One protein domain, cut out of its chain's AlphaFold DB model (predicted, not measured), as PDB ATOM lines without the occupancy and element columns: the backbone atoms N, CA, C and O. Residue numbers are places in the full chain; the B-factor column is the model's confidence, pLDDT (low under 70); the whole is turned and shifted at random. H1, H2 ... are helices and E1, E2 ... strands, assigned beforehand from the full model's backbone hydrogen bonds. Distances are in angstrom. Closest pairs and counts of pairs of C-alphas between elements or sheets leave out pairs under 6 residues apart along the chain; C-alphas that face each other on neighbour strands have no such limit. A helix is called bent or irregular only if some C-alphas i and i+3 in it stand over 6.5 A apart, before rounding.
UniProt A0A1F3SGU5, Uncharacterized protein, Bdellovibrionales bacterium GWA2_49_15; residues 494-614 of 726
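Overview. This is residues 494 to 614 of the 726 residues of an uncharacterized protein of Bdellovibrionales bacterium GWA2_49_15 (UniProt A0A1F3SGU5). A small closed barrel of five curved strands, E1 to E5, sits over a group of three helices: H1 and H2 pack on its outside and cross each other nearly at right angles, and H3 packs on H1, off the barrel. The printed part has 121 residues with five named strands and three named helices, in the order E1 E2 E3 E4 H1 E5 H2 H3, and its class is mixed, helices and strands. Round the mixed barrel run E1, E2, E3, E4, E5 and back to E1. The whole is compact, with a radius of gyration of the C-alphas of 14.2 A and spans of 37 by 36 by 26 A.

Along the chain. Find C-alpha 494 at (336.713, 369.115, 496.917), where strand E1, residues 494 to 497, begins. E2 is residues 502 to 509, 19.7 A long, and bends by 66 degrees at residue 506. E3, residues 513 to 521, is 23.7 A long and bends by 53 degrees at residue 517. E4, residues 527 to 537, is 24.9 A long and bends by 73 degrees at residue 531. E5 is residues 575 to 578. Helix H1, residues 545 to 561, runs 23.9 A from (333.448, 348.036, 496.148). H2, residues 579 to 595, is 24.9 A long, with a kink of 26 degrees near residue 586; it is irregular, with C-alphas 580 and 583 7.1 A apart. H3, residues 603 to 612, ends at (347.654, 356.574, 484.860).

Arrangement. Start at the meander E1 E2 E3 E4, each strand the antiparallel neighbour of the one before. Look for N 495 and O 503 at 2.9 A between E1 and E2, N 504 and O 517 at 2.8 A between E2 and E3, and N 514 and O 535 at 2.7 A between E3 and E4. E4, H1 and E5 form a strand-helix-strand unit, two parallel neighbour strands with a helix between; N 576 and O 536 are 3.1 A apart. E5 and E1 are antiparallel, with N 496 and O 577 at 2.8 A. H2 is on the barrel and outside it, at a height over the sheet of 8.0 A. H1 is on it too; the closest C-alphas of H1 and E5, Trp 552 and Leu 575, are 6.9 A apart. H1 touches H2 with residues 549 to 553 alone, about perpendicular at 86 degrees; the closest C-alphas are Gln 549 and Leu 589, 6.3 A. H1 touches H3 at 76 degrees, about perpendicular; the closest C-alphas are Ala 557 and Val 609, 5.9 A. In H1 and H3 every O i to N i+4 pair is within hydrogen-bond range, in H2 11 of 13.

Size, cuts and confidence. The C-alphas farthest apart, Asp 525 and Lys 543, are 40.4 A apart. The printed part has no cut, and its long link is H1 to E5, 13 residues. Mean pLDDT of the printed part is 74.5; residues 520 to 532, 539 to 543, 561 to 573 and 600 to 602 are under 70.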
ATOM      1  N   LYS A 494     335.969 369.499 498.114       91.00
ATOM      2  CA  LYS A 494     336.713 369.115 496.917       91.00
ATOM      3  C   LYS A 494     336.636 367.615 496.688       91.00
ATOM      4  O   LYS A 494     336.907 366.813 497.585       91.00
ATOM      5  N   ILE A 495     336.293 367.255 495.465       89.88
ATOM      6  CA  ILE A 495     336.168 365.876 495.021       89.88
ATOM      7  C   ILE A 495     336.863 365.693 493.679       89.88
ATOM      8  O   ILE A 495     337.053 366.649 492.928       89.88
ATOM      9  N   ILE A 496     337.179 364.445 493.372       85.44
ATOM     10  CA  ILE A 496     337.655 364.013 492.068       85.44
ATOM     11  C   ILE A 496     336.625 363.055 491.482       85.44
ATOM     12  O   ILE A 496     336.179 362.120 492.156       85.44
ATOM     13  N   ASP A 497     336.221 363.302 490.240       82.31
ATOM     14  CA  ASP A 497     335.355 362.384 489.506       82.31
ATOM     15  C   ASP A 497     336.148 361.305 488.751       82.31
ATOM     16  O   ASP A 497     337.378 361.285 488.731       82.31
ATOM     17  N   VAL A 498     335.434 360.374 488.118       75.56
ATOM     18  CA  VAL A 498     336.034 359.267 487.353       75.56
ATOM     19  C   VAL A 498     336.934 359.711 486.190       75.56
ATOM     20  O   VAL A 498     337.763 358.928 485.724       75.56
ATOM     21  N   GLN A 499     336.791 360.947 485.705       71.50
ATOM     22  CA  GLN A 499     337.632 361.503 484.637       71.50
ATOM     23  C   GLN A 499     338.924 362.116 485.199       71.50
ATOM     24  O   GLN A 499     339.825 362.472 484.438       71.50
ATOM     25  N   GLY A 500     339.054 362.182 486.527       73.31
ATOM     26  CA  GLY A 500     340.156 362.845 487.211       73.31
ATOM     27  C   GLY A 500     339.999 364.364 487.261       73.31
ATOM     28  O   GLY A 500     340.979 365.048 487.562       73.31
ATOM     29  N   ASP A 501     338.810 364.887 486.945       77.81
ATOM     30  CA  ASP A 501     338.524 366.317 487.007       77.81
ATOM     31  C   ASP A 501     338.201 366.723 488.455       77.81
ATOM     32  O   ASP A 501     337.456 366.047 489.172       77.81
ATOM     33  N   GLU A 502     338.762 367.857 488.886       83.75
ATOM     34  CA  GLU A 502     338.461 368.445 490.193       83.75
ATOM     35  C   GLU A 502     337.082 369.111 490.162       83.75
ATOM     36  O   GLU A 502     336.775 369.967 489.318       83.75
ATOM     37  N   GLY A 503     336.256 368.719 491.125       85.44
ATOM     38  CA  GLY A 503     334.920 369.237 491.336       85.44
ATOM     39  C   GLY A 503     334.714 369.753 492.752       85.44
ATOM     40  O   GLY A 503     335.448 369.430 493.685       85.44
ATOM     41  N   MET A 504     333.667 370.552 492.911       88.69
ATOM     42  CA  MET A 504     333.189 371.019 494.203       88.69
ATOM     43  C   MET A 504     331.763 370.527 494.421       88.69
ATOM     44  O   MET A 504     330.876 370.780 493.597       88.69
ATOM     45  N   VAL A 505     331.533 369.846 495.539       89.69
ATOM     46  CA  VAL A 505     330.202 369.389 495.943       89.69
ATOM     47  C   VAL A 505     329.289 370.592 496.167       89.69
ATOM     48  O   VAL A 505     329.625 371.521 496.894       89.69
ATOM     49  N   LYS A 506     328.110 370.575 495.553       91.00
ATOM     50  CA  LYS A 506     327.043 371.552 495.795       91.00
ATOM     51  C   LYS A 506     326.014 371.019 496.772       91.00
ATOM     52  O   LYS A 506     325.585 371.763 497.644       91.00
ATOM     53  N   LYS A 507     325.614 369.757 496.607       92.44
ATOM     54  CA  LYS A 507     324.586 369.106 497.426       92.44
ATOM     55  C   LYS A 507     324.908 367.639 497.632       92.44
ATOM     56  O   LYS A 507     325.439 366.994 496.727       92.44
ATOM     57  N   VAL A 508     324.519 367.116 498.786       91.69
ATOM     58  CA  VAL A 508     324.643 365.701 499.145       91.69
ATOM     59  C   VAL A 508     323.250 365.156 499.434       91.69
ATOM     60  O   VAL A 508     322.426 365.861 500.005       91.69
ATOM     61  N   PHE A 509     322.962 363.921 499.028       94.19
ATOM     62  CA  PHE A 509     321.642 363.300 499.176       94.19
ATOM     63  C   PHE A 509     321.704 362.040 500.042       94.19
ATOM     64  O   PHE A 509     322.732 361.369 500.121       94.19
ATOM     65  N   ALA A 510     320.580 361.688 500.671       91.12
ATOM     66  CA  ALA A 510     320.500 360.591 501.643       91.12
ATOM     67  C   ALA A 510     320.842 359.190 501.087       91.12
ATOM     68  O   ALA A 510     321.126 358.281 501.864       91.12
ATOM     69  N   ASN A 511     320.835 358.996 499.763       89.56
ATOM     70  CA  ASN A 511     321.296 357.761 499.114       89.56
ATOM     71  C   ASN A 511     322.791 357.765 498.762       89.56
ATOM     72  O   ASN A 511     323.280 356.787 498.203       89.56
ATOM     73  N   GLY A 512     323.522 358.841 499.048       87.31
ATOM     74  CA  GLY A 512     324.913 359.006 498.637       87.31
ATOM     75  C   GLY A 512     325.087 359.499 497.203       87.31
ATOM     76  O   GLY A 512     326.195 359.428 496.672       87.31
ATOM     77  N   ALA A 513     324.025 359.999 496.563       89.50
ATOM     78  CA  ALA A 513     324.197 360.838 495.388       89.50
ATOM     79  C   ALA A 513     324.717 362.221 495.788       89.50
ATOM     80  O   ALA A 513     324.473 362.709 496.893       89.50
ATOM     81  N   VAL A 514     325.403 362.865 494.858       88.44
ATOM     82  CA  VAL A 514     326.012 364.173 495.020       88.44
ATOM     83  C   VAL A 514     325.808 364.972 493.745       88.44
ATOM     84  O   VAL A 514     326.026 364.473 492.644       88.44
ATOM     85  N   LEU A 515     325.394 366.225 493.907       88.38
ATOM     86  CA  LEU A 515     325.413 367.218 492.843       88.38
ATOM     87  C   LEU A 515     326.708 368.016 492.985       88.38
ATOM     88  O   LEU A 515     326.922 368.619 494.036       88.38
ATOM     89  N   TYR A 516     327.565 368.037 491.967       86.50
ATOM     90  CA  TYR A 516     328.852 368.740 492.005       86.50
ATOM     91  C   TYR A 516     329.070 369.601 490.764       86.50
ATOM     92  O   TYR A 516     328.552 369.306 489.693       86.50
ATOM     93  N   GLU A 517     329.843 370.673 490.899       84.62
ATOM     94  CA  GLU A 517     330.280 371.515 489.782       84.62
ATOM     95  C   GLU A 517     331.759 371.242 489.511       84.62
ATOM     96  O   GLU A 517     332.574 371.346 490.427       84.62
ATOM     97  N   ALA A 518     332.111 370.898 488.273       77.50
ATOM     98  CA  ALA A 518     333.487 370.609 487.884       77.50
ATOM     99  C   ALA A 518     333.972 371.525 486.762       77.50
ATOM    100  O   ALA A 518     333.220 371.942 485.871       77.50
ATOM    101  N   LYS A 519     335.268 371.836 486.811       70.81
ATOM    102  CA  LYS A 519     335.954 372.574 485.751       70.81
ATOM    103  C   LYS A 519     336.605 371.567 484.822       70.81
ATOM    104  O   LYS A 519     337.638 371.000 485.161       70.81
ATOM    105  N   LYS A 520     336.041 371.394 483.629       65.44
ATOM    106  CA  LYS A 520     336.617 370.483 482.645       65.44
ATOM    107  C   LYS A 520     337.665 371.199 481.808       65.44
ATOM    108  O   LYS A 520     337.414 372.277 481.250       65.44
ATOM    109  N   LYS A 521     338.838 370.583 481.678       56.88
ATOM    110  CA  LYS A 521     339.816 370.978 480.658       56.88
ATOM    111  C   LYS A 521     339.352 370.431 479.308       56.88
ATOM    112  O   LYS A 521     339.189 369.226 479.144       56.88
ATOM    113  N   LEU A 522     339.099 371.313 478.344       56.50
ATOM    114  CA  LEU A 522     338.866 370.916 476.953       56.50
ATOM    115  C   LEU A 522     340.218 370.741 476.239       56.50
ATOM    116  O   LEU A 522     341.265 371.034 476.806       56.50
ATOM    117  N   ALA A 523     340.221 370.243 475.001       50.94
ATOM    118  CA  ALA A 523     341.445 370.149 474.202       50.94
ATOM    119  C   ALA A 523     342.055 371.548 473.937       50.94
ATOM    120  O   ALA A 523     341.352 372.468 473.503       50.94
ATOM    121  N   GLY A 524     343.368 371.692 474.168       51.94
ATOM    122  CA  GLY A 524     344.054 372.993 474.274       51.94
ATOM    123  C   GLY A 524     343.736 373.682 475.607       51.94
ATOM    124  O   GLY A 524     342.783 373.298 476.260       51.94
ATOM    125  N   ASP A 525     344.478 374.703 476.044       53.34
ATOM    126  CA  ASP A 525     344.324 375.345 477.376       53.34
ATOM    127  C   ASP A 525     342.963 376.051 477.649       53.34
ATOM    128  O   ASP A 525     342.845 376.931 478.501       53.34
ATOM    129  N   ARG A 526     341.897 375.694 476.926       51.94
ATOM    130  CA  ARG A 526     340.527 376.159 477.120       51.94
ATOM    131  C   ARG A 526     339.888 375.415 478.290       51.94
ATOM    132  O   ARG A 526     339.646 374.212 478.233       51.94
ATOM    133  N   GLN A 527     339.551 376.158 479.335       55.22
ATOM    134  CA  GLN A 527     338.702 375.674 480.419       55.22
ATOM    135  C   GLN A 527     337.246 376.034 480.120       55.22
ATOM    136  O   GLN A 527     336.954 377.175 479.763       55.22
ATOM    137  N   ALA A 528     336.340 375.073 480.278       57.41
ATOM    138  CA  ALA A 528     334.908 375.336 480.332       57.41
ATOM    139  C   ALA A 528     334.389 374.891 481.700       57.41
ATOM    140  O   ALA A 528     334.576 373.743 482.105       57.41
ATOM    141  N   THR A 529     333.738 375.802 482.420       57.09
ATOM    142  CA  THR A 529     332.955 375.426 483.598       57.09
ATOM    143  C   THR A 529     331.726 374.679 483.104       57.09
ATOM    144  O   THR A 529     330.927 375.245 482.355       57.09
ATOM    145  N   LEU A 530     331.586 373.408 483.475       57.56
ATOM    146  CA  LEU A 530     330.362 372.670 483.205       57.56
ATOM    147  C   LEU A 530     329.394 372.846 484.370       57.56
ATOM    148  O   LEU A 530     329.772 372.801 485.539       57.56
ATOM    149  N   HIS A 531     328.129 373.065 484.021       60.38
ATOM    150  CA  HIS A 531     327.047 373.187 484.985       60.38
ATOM    151  C   HIS A 531     326.769 371.833 485.653       60.38
ATOM    152  O   HIS A 531     326.923 370.791 485.024       60.38
ATOM    153  N   ALA A 532     326.390 371.891 486.930       68.00
ATOM    154  CA  ALA A 532     326.369 370.797 487.899       68.00
ATOM    155  C   ALA A 532     325.961 369.394 487.384       68.00
ATOM    156  O   ALA A 532     324.962 369.247 486.680       68.00
ATOM    157  N   PHE A 533     326.687 368.362 487.827       74.12
ATOM    158  CA  PHE A 533     326.488 366.954 487.475       74.12
ATOM    159  C   PHE A 533     326.071 366.106 488.669       74.12
ATOM    160  O   PHE A 533     326.504 366.344 489.796       74.12
ATOM    161  N   SER A 534     325.279 365.072 488.396       79.50
ATOM    162  CA  SER A 534     324.916 364.057 489.381       79.50
ATOM    163  C   SER A 534     325.959 362.940 489.399       79.50
ATOM    164  O   SER A 534     326.293 362.388 488.351       79.50
ATOM    165  N   ALA A 535     326.435 362.570 490.582       80.25
ATOM    166  CA  ALA A 535     327.314 361.429 490.802       80.25
ATOM    167  C   ALA A 535     326.884 360.619 492.027       80.25
ATOM    168  O   ALA A 535     326.168 361.113 492.891       80.25
ATOM    169  N   LYS A 536     327.340 359.373 492.122       85.00
ATOM    170  CA  LYS A 536     327.297 358.541 493.327       85.00
ATOM    171  C   LYS A 536     328.653 358.617 494.034       85.00
ATOM    172  O   LYS A 536     329.700 358.596 493.392       85.00
ATOM    173  N   ILE A 537     328.644 358.664 495.360       83.31
ATOM    174  CA  ILE A 537     329.852 358.522 496.178       83.31
ATOM    175  C   ILE A 537     330.423 357.110 496.019       83.31
ATOM    176  O   ILE A 537     329.694 356.125 496.155       83.31
ATOM    177  N   PHE A 538     331.730 357.012 495.783       81.12
ATOM    178  CA  PHE A 538     332.441 355.738 495.772       81.12
ATOM    179  C   PHE A 538     332.249 355.001 497.108       81.12
ATOM    180  O   PHE A 538     332.624 355.495 498.175       81.12
ATOM    181  N   ALA A 539     331.611 353.828 497.076       68.88
ATOM    182  CA  ALA A 539     331.318 353.090 498.295       68.88
ATOM    183  C   ALA A 539     332.556 352.310 498.766       68.88
ATOM    184  O   ALA A 539     332.868 351.247 498.243       68.88
ATOM    185  N   ALA A 540     333.208 352.786 499.828       60.44
ATOM    186  CA  ALA A 540     334.324 352.097 500.488       60.44
ATOM    187  C   ALA A 540     333.923 350.816 501.274       60.44
ATOM    188  O   ALA A 540     334.618 350.434 502.208       60.44
ATOM    189  N   ASN A 541     332.779 350.175 500.977       63.12
ATOM    190  CA  ASN A 541     332.314 348.973 501.691       63.12
ATOM    191  C   ASN A 541     332.278 347.713 500.802       63.12
ATOM    192  O   ASN A 541     332.008 347.774 499.605       63.12
ATOM    193  N   ASP A 542     332.488 346.543 501.413       60.03
ATOM    194  CA  ASP A 542     332.773 345.281 500.705       60.03
ATOM    195  C   ASP A 542     331.667 344.772 499.763       60.03
ATOM    196  O   ASP A 542     331.927 343.934 498.901       60.03
ATOM    197  N   LYS A 543     330.418 345.243 499.902       66.62
ATOM    198  CA  LYS A 543     329.290 344.745 499.091       66.62
ATOM    199  C   LYS A 543     329.243 345.319 497.673       66.62
ATOM    200  O   LYS A 543     328.760 344.628 496.780       66.62
ATOM    201  N   GLU A 544     329.718 346.548 497.463       70.75
ATOM    202  CA  GLU A 544     329.659 347.238 496.161       70.75
ATOM    203  C   GLU A 544     331.038 347.665 495.632       70.75
ATOM    204  O   GLU A 544     331.152 347.988 494.448       70.75
ATOM    205  N   LEU A 545     332.089 347.583 496.462       80.38
ATOM    206  CA  LEU A 545     333.448 348.036 496.148       80.38
ATOM    207  C   LEU A 545     333.963 347.515 494.798       80.38
ATOM    208  O   LEU A 545     334.369 348.305 493.956       80.38
ATOM    209  N   ALA A 546     333.875 346.208 494.536       78.62
ATOM    210  CA  ALA A 546     334.365 345.630 493.280       78.62
ATOM    211  C   ALA A 546     333.628 346.171 492.037       78.62
ATOM    212  O   ALA A 546     334.227 346.337 490.971       78.62
ATOM    213  N   SER A 547     332.328 346.467 492.162       79.56
ATOM    214  CA  SER A 547     331.534 347.060 491.079       79.56
ATOM    215  C   SER A 547     331.914 348.522 490.858       79.56
ATOM    216  O   SER A 547     332.096 348.933 489.713       79.56
ATOM    217  N   ASP A 548     332.065 349.298 491.932       80.81
ATOM    218  CA  ASP A 548     332.457 350.705 491.848       80.81
ATOM    219  C   ASP A 548     333.899 350.841 491.316       80.81
ATOM    220  O   ASP A 548     334.144 351.650 490.423       80.81
ATOM    221  N   GLN A 549     334.827 349.975 491.744       83.81
ATOM    222  CA  GLN A 549     336.194 349.890 491.212       83.81
ATOM    223  C   GLN A 549     336.207 349.557 489.714       83.81
ATOM    224  O   GLN A 549     336.918 350.192 488.935       83.81
ATOM    225  N   THR A 550     335.375 348.602 489.283       81.56
ATOM    226  CA  THR A 550     335.223 348.256 487.859       81.56
ATOM    227  C   THR A 550     334.679 349.434 487.049       81.56
ATOM    228  O   THR A 550     335.205 349.734 485.974       81.56
ATOM    229  N   ASN A 551     333.653 350.124 487.558       77.38
ATOM    230  CA  ASN A 551     333.075 351.304 486.916       77.38
ATOM    231  C   ASN A 551     334.111 352.426 486.780       77.38
ATOM    232  O   ASN A 551     334.218 353.033 485.715       77.38
ATOM    233  N   TRP A 552     334.917 352.654 487.818       82.38
ATOM    234  CA  TRP A 552     335.960 353.676 487.794       82.38
ATOM    235  C   TRP A 552     337.080 353.350 486.810       82.38
ATOM    236  O   TRP A 552     337.422 354.179 485.972       82.38
ATOM    237  N   ILE A 553     337.593 352.115 486.832       81.06
ATOM    238  CA  ILE A 553     338.602 351.647 485.869       81.06
ATOM    239  C   ILE A 553     338.082 351.772 484.436       81.06
ATOM    240  O   ILE A 553     338.817 352.210 483.553       81.06
ATOM    241  N   THR A 554     336.820 351.412 484.203       75.56
ATOM    242  CA  THR A 554     336.191 351.519 482.881       75.56
ATOM    243  C   THR A 554     336.061 352.978 482.446       75.56
ATOM    244  O   THR A 554     336.354 353.288 481.294       75.56
ATOM    245  N   GLY A 555     335.689 353.886 483.354       73.75
ATOM    246  CA  GLY A 555     335.603 355.319 483.065       73.75
ATOM    247  C   GLY A 555     336.967 355.972 482.811       73.75
ATOM    248  O   GLY A 555     337.092 356.762 481.873       73.75
ATOM    249  N   ILE A 556     338.014 355.582 483.548       77.06
ATOM    250  CA  ILE A 556     339.400 355.997 483.264       77.06
ATOM    251  C   ILE A 556     339.828 355.476 481.889       77.06
ATOM    252  O   ILE A 556     340.332 356.237 481.066       77.06
ATOM    253  N   ALA A 557     339.607 354.186 481.616       74.94
ATOM    254  CA  ALA A 557     339.931 353.575 480.329       74.94
ATOM    255  C   ALA A 557     339.221 354.298 479.180       74.94
ATOM    256  O   ALA A 557     339.833 354.592 478.161       74.94
ATOM    257  N   GLN A 558     337.948 354.636 479.355       70.81
ATOM    258  CA  GLN A 558     337.198 355.394 478.368       70.81
ATOM    259  C   GLN A 558     337.781 356.795 478.158       70.81
ATOM    260  O   GLN A 558     338.056 357.172 477.022       70.81
ATOM    261  N   THR A 559     338.050 357.524 479.240       70.06
ATOM    262  CA  THR A 559     338.620 358.880 479.183       70.06
ATOM    263  C   THR A 559     339.964 358.891 478.445       70.06
ATOM    264  O   THR A 559     340.189 359.738 477.586       70.06
ATOM    265  N   LEU A 560     340.832 357.907 478.710       72.81
ATOM    266  CA  LEU A 560     342.132 357.768 478.043       72.81
ATOM    267  C   LEU A 560     342.024 357.279 476.590       72.81
ATOM    268  O   LEU A 560     342.872 357.614 475.765       72.81
ATOM    269  N   ALA A 561     341.006 356.479 476.260       67.81
ATOM    270  CA  ALA A 561     340.749 356.049 474.887       67.81
ATOM    271  C   ALA A 561     340.195 357.187 474.012       67.81
ATOM    272  O   ALA A 561     340.416 357.191 472.800       67.81
ATOM    273  N   GLU A 562     339.478 358.135 474.621       62.50
ATOM    274  CA  GLU A 562     338.755 359.220 473.953       62.50
ATOM    275  C   GLU A 562     339.533 360.543 473.859       62.50
ATOM    276  O   GLU A 562     338.974 361.512 473.338       62.50
ATOM    277  N   GLU A 563     340.802 360.609 474.296       54.84
ATOM    278  CA  GLU A 563     341.689 361.774 474.108       54.84
ATOM    279  C   GLU A 563     341.770 362.175 472.614       54.84
ATOM    280  O   GLU A 563     342.636 361.730 471.860       54.84
ATOM    281  N   GLY A 564     340.824 363.012 472.168       45.28
ATOM    282  CA  GLY A 564     340.694 363.506 470.795       45.28
ATOM    283  C   GLY A 564     339.289 363.475 470.170       45.28
ATOM    284  O   GLY A 564     339.090 364.161 469.167       45.28
ATOM    285  N   THR A 565     338.294 362.765 470.720       36.72
ATOM    286  CA  THR A 565     336.932 362.713 470.137       36.72
ATOM    287  C   THR A 565     335.831 362.749 471.192       36.72
ATOM    288  O   THR A 565     335.740 361.886 472.053       36.72
ATOM    289  N   PHE A 566     334.967 363.759 471.078       38.81
ATOM    290  CA  PHE A 566     333.850 364.064 471.970       38.81
ATOM    291  C   PHE A 566     332.716 363.036 471.809       38.81
ATOM    292  O   PHE A 566     331.880 363.186 470.919       38.81
ATOM    293  N   PHE A 567     332.660 362.010 472.660       33.31
ATOM    294  CA  PHE A 567     331.449 361.205 472.826       33.31
ATOM    295  C   PHE A 567     330.972 361.265 474.280       33.31
ATOM    296  O   PHE A 567     331.678 360.826 475.179       33.31
ATOM    297  N   PRO A 568     329.770 361.798 474.554       33.38
ATOM    298  CA  PRO A 568     329.150 361.634 475.855       33.38
ATOM    299  C   PRO A 568     328.665 360.185 475.936       33.38
ATOM    300  O   PRO A 568     327.653 359.828 475.326       33.38
ATOM    301  N   SER A 569     329.392 359.315 476.633       34.75
ATOM    302  CA  SER A 569     328.875 357.981 476.905       34.75
ATOM    303  C   SER A 569     327.758 358.061 477.938       34.75
ATOM    304  O   SER A 569     327.943 358.238 479.139       34.75
ATOM    305  N   PHE A 570     326.543 357.927 477.426       35.03
ATOM    306  CA  PHE A 570     325.365 357.621 478.211       35.03
ATOM    307  C   PHE A 570     325.526 356.215 478.804       35.03
ATOM    308  O   PHE A 570     325.558 355.236 478.057       35.03
ATOM    309  N   GLY A 571     325.597 356.093 480.134       40.25
ATOM    310  CA  GLY A 571     325.333 354.807 480.789       40.25
ATOM    311  C   GLY A 571     325.994 354.525 482.134       40.25
ATOM    312  O   GLY A 571     325.517 353.627 482.823       40.25
ATOM    313  N   TYR A 572     327.032 355.256 482.541       52.28
ATOM    314  CA  TYR A 572     327.695 354.984 483.820       52.28
ATOM    315  C   TYR A 572     327.273 355.991 484.883       52.28
ATOM    316  O   TYR A 572     327.173 357.186 484.626       52.28
ATOM    317  N   ILE A 573     326.998 355.483 486.083       59.28
ATOM    318  CA  ILE A 573     326.869 356.310 487.278       59.28
ATOM    319  C   ILE A 573     328.217 357.019 487.446       59.28
ATOM    320  O   ILE A 573     329.222 356.343 487.671       59.28
ATOM    321  N   SER A 574     328.261 358.346 487.307       71.88
ATOM    322  CA  SER A 574     329.468 359.115 487.619       71.88
ATOM    323  C   SER A 574     329.826 358.844 489.073       71.88
ATOM    324  O   SER A 574     328.981 359.001 489.949       71.88
ATOM    325  N   LEU A 575     331.038 358.370 489.332       82.56
ATOM    326  CA  LEU A 575     331.515 358.087 490.682       82.56
ATOM    327  C   LEU A 575     332.498 359.170 491.102       82.56
ATOM    328  O   LEU A 575     333.353 359.562 490.305       82.56
ATOM    329  N   ILE A 576     332.393 359.604 492.352       85.25
ATOM    330  CA  ILE A 576     333.264 360.628 492.929       85.25
ATOM    331  C   ILE A 576     333.946 360.123 494.199       85.25
ATOM    332  O   ILE A 576     333.368 359.340 494.961       85.25
ATOM    333  N   ILE A 577     335.154 360.619 494.447       88.69
ATOM    334  CA  ILE A 577     335.884 360.437 495.701       88.69
ATOM    335  C   ILE A 577     336.356 361.789 496.250       88.69
ATOM    336  O   ILE A 577     336.437 362.756 495.497       88.69
ATOM    337  N   LYS A 578     336.635 361.896 497.551       88.44
ATOM    338  CA  LYS A 578     337.300 363.082 498.101       88.44
ATOM    339  C   LYS A 578     338.689 363.232 497.490       88.44
ATOM    340  O   LYS A 578     339.378 362.240 497.276       88.44
ATOM    341  N   ASP A 579     339.096 364.471 497.244       88.25
ATOM    342  CA  ASP A 579     340.420 364.771 496.680       88.25
ATOM    343  C   ASP A 579     341.567 364.217 497.545       88.25
ATOM    344  O   ASP A 579     342.511 363.630 497.027       88.25
ATOM    345  N   GLU A 580     341.432 364.298 498.871       86.88
ATOM    346  CA  GLU A 580     342.416 363.766 499.825       86.88
ATOM    347  C   GLU A 580     342.579 362.236 499.762       86.88
ATOM    348  O   GLU A 580     343.693 361.740 499.909       86.88
ATOM    349  N   ASP A 581     341.507 361.503 499.445       87.69
ATOM    350  CA  ASP A 581     341.503 360.035 499.355       87.69
ATOM    351  C   ASP A 581     341.854 359.534 497.936       87.69
ATOM    352  O   ASP A 581     341.957 358.330 497.682       87.69
ATOM    353  N   TYR A 582     342.018 360.445 496.970       87.50
ATOM    354  CA  TYR A 582     342.208 360.103 495.558       87.50
ATOM    355  C   TYR A 582     343.493 359.299 495.310       87.50
ATOM    356  O   TYR A 582     343.516 358.395 494.469       87.50
ATOM    357  N   ALA A 583     344.565 359.617 496.039       84.50
ATOM    358  CA  ALA A 583     345.841 358.911 495.938       84.50
ATOM    359  C   ALA A 583     345.729 357.455 496.420       84.50
ATOM    360  O   ALA A 583     346.223 356.550 495.742       84.50
ATOM    361  N   ASP A 584     345.025 357.233 497.530       85.75
ATOM    362  CA  ASP A 584     344.815 355.904 498.105       85.75
ATOM    363  C   ASP A 584     343.916 355.056 497.197       85.75
ATOM    364  O   ASP A 584     344.267 353.925 496.855       85.75
ATOM    365  N   LEU A 585     342.828 355.631 496.664       86.25
ATOM    366  CA  LEU A 585     341.984 354.929 495.695       86.25
ATOM    367  C   LEU A 585     342.753 354.542 494.423       86.25
ATOM    368  O   LEU A 585     342.531 353.462 493.878       86.25
ATOM    369  N   LYS A 586     343.680 355.376 493.932       86.38
ATOM    370  CA  LYS A 586     344.526 354.991 492.788       86.38
ATOM    371  C   LYS A 586     345.355 353.745 493.079       86.38
ATOM    372  O   LYS A 586     345.443 352.877 492.206       86.38
ATOM    373  N   ALA A 587     345.931 353.648 494.276       85.62
ATOM    374  CA  ALA A 587     346.686 352.473 494.696       85.62
ATOM    375  C   ALA A 587     345.784 351.229 494.779       85.62
ATOM    376  O   ALA A 587     346.128 350.184 494.217       85.62
ATOM    377  N   ASP A 588     344.592 351.364 495.363       86.81
ATOM    378  CA  ASP A 588     343.614 350.275 495.472       86.81
ATOM    379  C   ASP A 588     343.133 349.784 494.103       86.81
ATOM    380  O   ASP A 588     343.032 348.580 493.852       86.81
ATOM    381  N   LEU A 589     342.861 350.703 493.176       87.00
ATOM    382  CA  LEU A 589     342.461 350.357 491.814       87.00
ATOM    383  C   LEU A 589     343.592 349.728 491.024       87.00
ATOM    384  O   LEU A 589     343.334 348.834 490.219       87.00
ATOM    385  N   LEU A 590     344.833 350.163 491.248       87.50
ATOM    386  CA  LEU A 590     346.003 349.531 490.657       87.50
ATOM    387  C   LEU A 590     346.115 348.076 491.123       87.50
ATOM    388  O   LEU A 590     346.291 347.180 490.295       87.50
ATOM    389  N   GLU A 591     345.963 347.821 492.423       87.00
ATOM    390  CA  GLU A 591     345.987 346.465 492.974       87.00
ATOM    391  C   GLU A 591     344.808 345.621 492.462       87.00
ATOM    392  O   GLU A 591     344.998 344.485 492.010       87.00
ATOM    393  N   PHE A 592     343.597 346.181 492.463       86.50
ATOM    394  CA  PHE A 592     342.401 345.512 491.955       86.50
ATOM    395  C   PHE A 592     342.550 345.148 490.477       86.50
ATOM    396  O   PHE A 592     342.313 344.001 490.088       86.50
ATOM    397  N   LEU A 593     343.022 346.088 489.662       83.88
ATOM    398  CA  LEU A 593     343.259 345.889 488.240       83.88
ATOM    399  C   LEU A 593     344.411 344.903 487.980       83.88
ATOM    400  O   LEU A 593     344.371 344.179 486.986       83.88
ATOM    401  N   LYS A 594     345.433 344.823 488.844       84.00
ATOM    402  CA  LYS A 594     346.480 343.780 488.777       84.00
ATOM    403  C   LYS A 594     345.909 342.380 489.045       84.00
ATOM    404  O   LYS A 594     346.336 341.429 488.397       84.00
ATOM    405  N   LYS A 595     344.918 342.259 489.936       83.00
ATOM    406  CA  LYS A 595     344.225 340.990 490.254       83.00
ATOM    407  C   LYS A 595     343.160 340.583 489.223       83.00
ATOM    408  O   LYS A 595     342.820 339.406 489.151       83.00
ATOM    409  N   HIS A 596     342.659 341.525 488.421       79.44
ATOM    410  CA  HIS A 596     341.574 341.312 487.454       79.44
ATOM    411  C   HIS A 596     341.993 341.782 486.051       79.44
ATOM    412  O   HIS A 596     341.606 342.847 485.565       79.44
ATOM    413  N   ASP A 597     342.818 340.972 485.385       72.06
ATOM    414  CA  ASP A 597     343.445 341.284 484.094       72.06
ATOM    415  C   ASP A 597     342.474 341.407 482.906       72.06
ATOM    416  O   ASP A 597     342.846 341.924 481.851       72.06
ATOM    417  N   ASN A 598     341.231 340.975 483.091       72.38
ATOM    418  CA  ASN A 598     340.175 340.935 482.091       72.38
ATOM    419  C   ASN A 598     339.235 342.153 482.101       72.38
ATOM    420  O   ASN A 598     338.370 342.225 481.231       72.38
ATOM    421  N   ILE A 599     339.387 343.103 483.037       70.94
ATOM    422  CA  ILE A 599     338.544 344.316 483.086       70.94
ATOM    423  C   ILE A 599     338.775 345.190 481.846       70.94
ATOM    424  O   ILE A 599     337.824 345.696 481.254       70.94
ATOM    425  N   ILE A 600     340.033 345.327 481.411       69.25
ATOM    426  CA  ILE A 600     340.403 346.031 480.177       69.25
ATOM    427  C   ILE A 600     341.043 345.031 479.218       69.25
ATOM    428  O   ILE A 600     342.206 344.660 479.369       69.25
ATOM    429  N   TYR A 601     340.287 344.616 478.201       69.06
ATOM    430  CA  TYR A 601     340.758 343.648 477.206       69.06
ATOM    431  C   TYR A 601     341.839 344.208 476.265       69.06
ATOM    432  O   TYR A 601     342.717 343.461 475.824       69.06
ATOM    433  N   ASP A 602     341.780 345.503 475.933       69.75
ATOM    434  CA  ASP A 602     342.779 346.148 475.079       69.75
ATOM    435  C   ASP A 602     344.076 346.359 475.867       69.75
ATOM    436  O   ASP A 602     344.140 347.169 476.785       69.75
ATOM    437  N   GLN A 603     345.132 345.640 475.488       75.25
ATOM    438  CA  GLN A 603     346.420 345.677 476.184       75.25
ATOM    439  C   GLN A 603     347.123 347.042 476.104       75.25
ATOM    440  O   GLN A 603     347.851 347.409 477.025       75.25
ATOM    441  N   LYS A 604     346.917 347.813 475.028       74.44
ATOM    442  CA  LYS A 604     347.488 349.160 474.890       74.44
ATOM    443  C   LYS A 604     346.771 350.125 475.827       74.44
ATOM    444  O   LYS A 604     347.437 350.855 476.561       74.44
ATOM    445  N   LEU A 605     345.443 350.072 475.848       74.44
ATOM    446  CA  LEU A 605     344.638 350.882 476.757       74.44
ATOM    447  C   LEU A 605     344.883 350.491 478.214       74.44
ATOM    448  O   LEU A 605     345.051 351.342 479.079       74.44
ATOM    449  N   ARG A 606     345.009 349.191 478.479       79.31
ATOM    450  CA  ARG A 606     345.349 348.655 479.792       79.31
ATOM    451  C   ARG A 606     346.680 349.202 480.299       79.31
ATOM    452  O   ARG A 606     346.753 349.601 481.456       79.31
ATOM    453  N   LYS A 607     347.712 349.258 479.448       81.44
ATOM    454  CA  LYS A 607     349.001 349.893 479.782       81.44
ATOM    455  C   LYS A 607     348.839 351.384 480.089       81.44
ATOM    456  O   LYS A 607     349.441 351.865 481.043       81.44
ATOM    457  N   GLN A 608     348.023 352.108 479.318       80.25
ATOM    458  CA  GLN A 608     347.738 353.526 479.581       80.25
ATOM    459  C   GLN A 608     347.042 353.724 480.935       80.25
ATOM    460  O   GLN A 608     347.448 354.602 481.691       80.25
ATOM    461  N   VAL A 609     346.069 352.874 481.275       81.38
ATOM    462  CA  VAL A 609     345.376 352.912 482.573       81.38
ATOM    463  C   VAL A 609     346.309 352.537 483.725       81.38
ATOM    464  O   VAL A 609     346.338 353.248 484.722       81.38
ATOM    465  N   LEU A 610     347.127 351.484 483.595       84.31
ATOM    466  CA  LEU A 610     348.130 351.121 484.611       84.31
ATOM    467  C   LEU A 610     349.108 352.275 484.868       84.31
ATOM    468  O   LEU A 610     349.353 352.633 486.019       84.31
ATOM    469  N   LYS A 611     349.595 352.919 483.800       84.00
ATOM    470  CA  LYS A 611     350.456 354.101 483.900       84.00
ATOM    471  C   LYS A 611     349.740 355.279 484.572       84.00
ATOM    472  O   LYS A 611     350.339 355.955 485.402       84.00
ATOM    473  N   TYR A 612     348.471 355.524 484.239       83.25
ATOM    474  CA  TYR A 612     347.654 356.574 484.860       83.25
ATOM    475  C   TYR A 612     347.464 356.359 486.371       83.25
ATOM    476  O   TYR A 612     347.485 357.320 487.145       83.25
ATOM    477  N   LEU A 613     347.314 355.100 486.791       85.12
ATOM    478  CA  LEU A 613     347.193 354.697 488.194       85.12
ATOM    479  C   LEU A 613     348.542 354.663 488.943       85.12
ATOM    480  O   LEU A 613     348.552 354.397 490.140       85.12
ATOM    481  N   GLY A 614     349.663 354.969 488.277       81.19
ATOM    482  CA  GLY A 614     350.981 355.100 488.909       81.19
ATOM    483  C   GLY A 614     351.877 353.859 488.848       81.19
ATOM    484  O   GLY A 614     352.868 353.810 489.571       81.19
TER     485      GLY A 614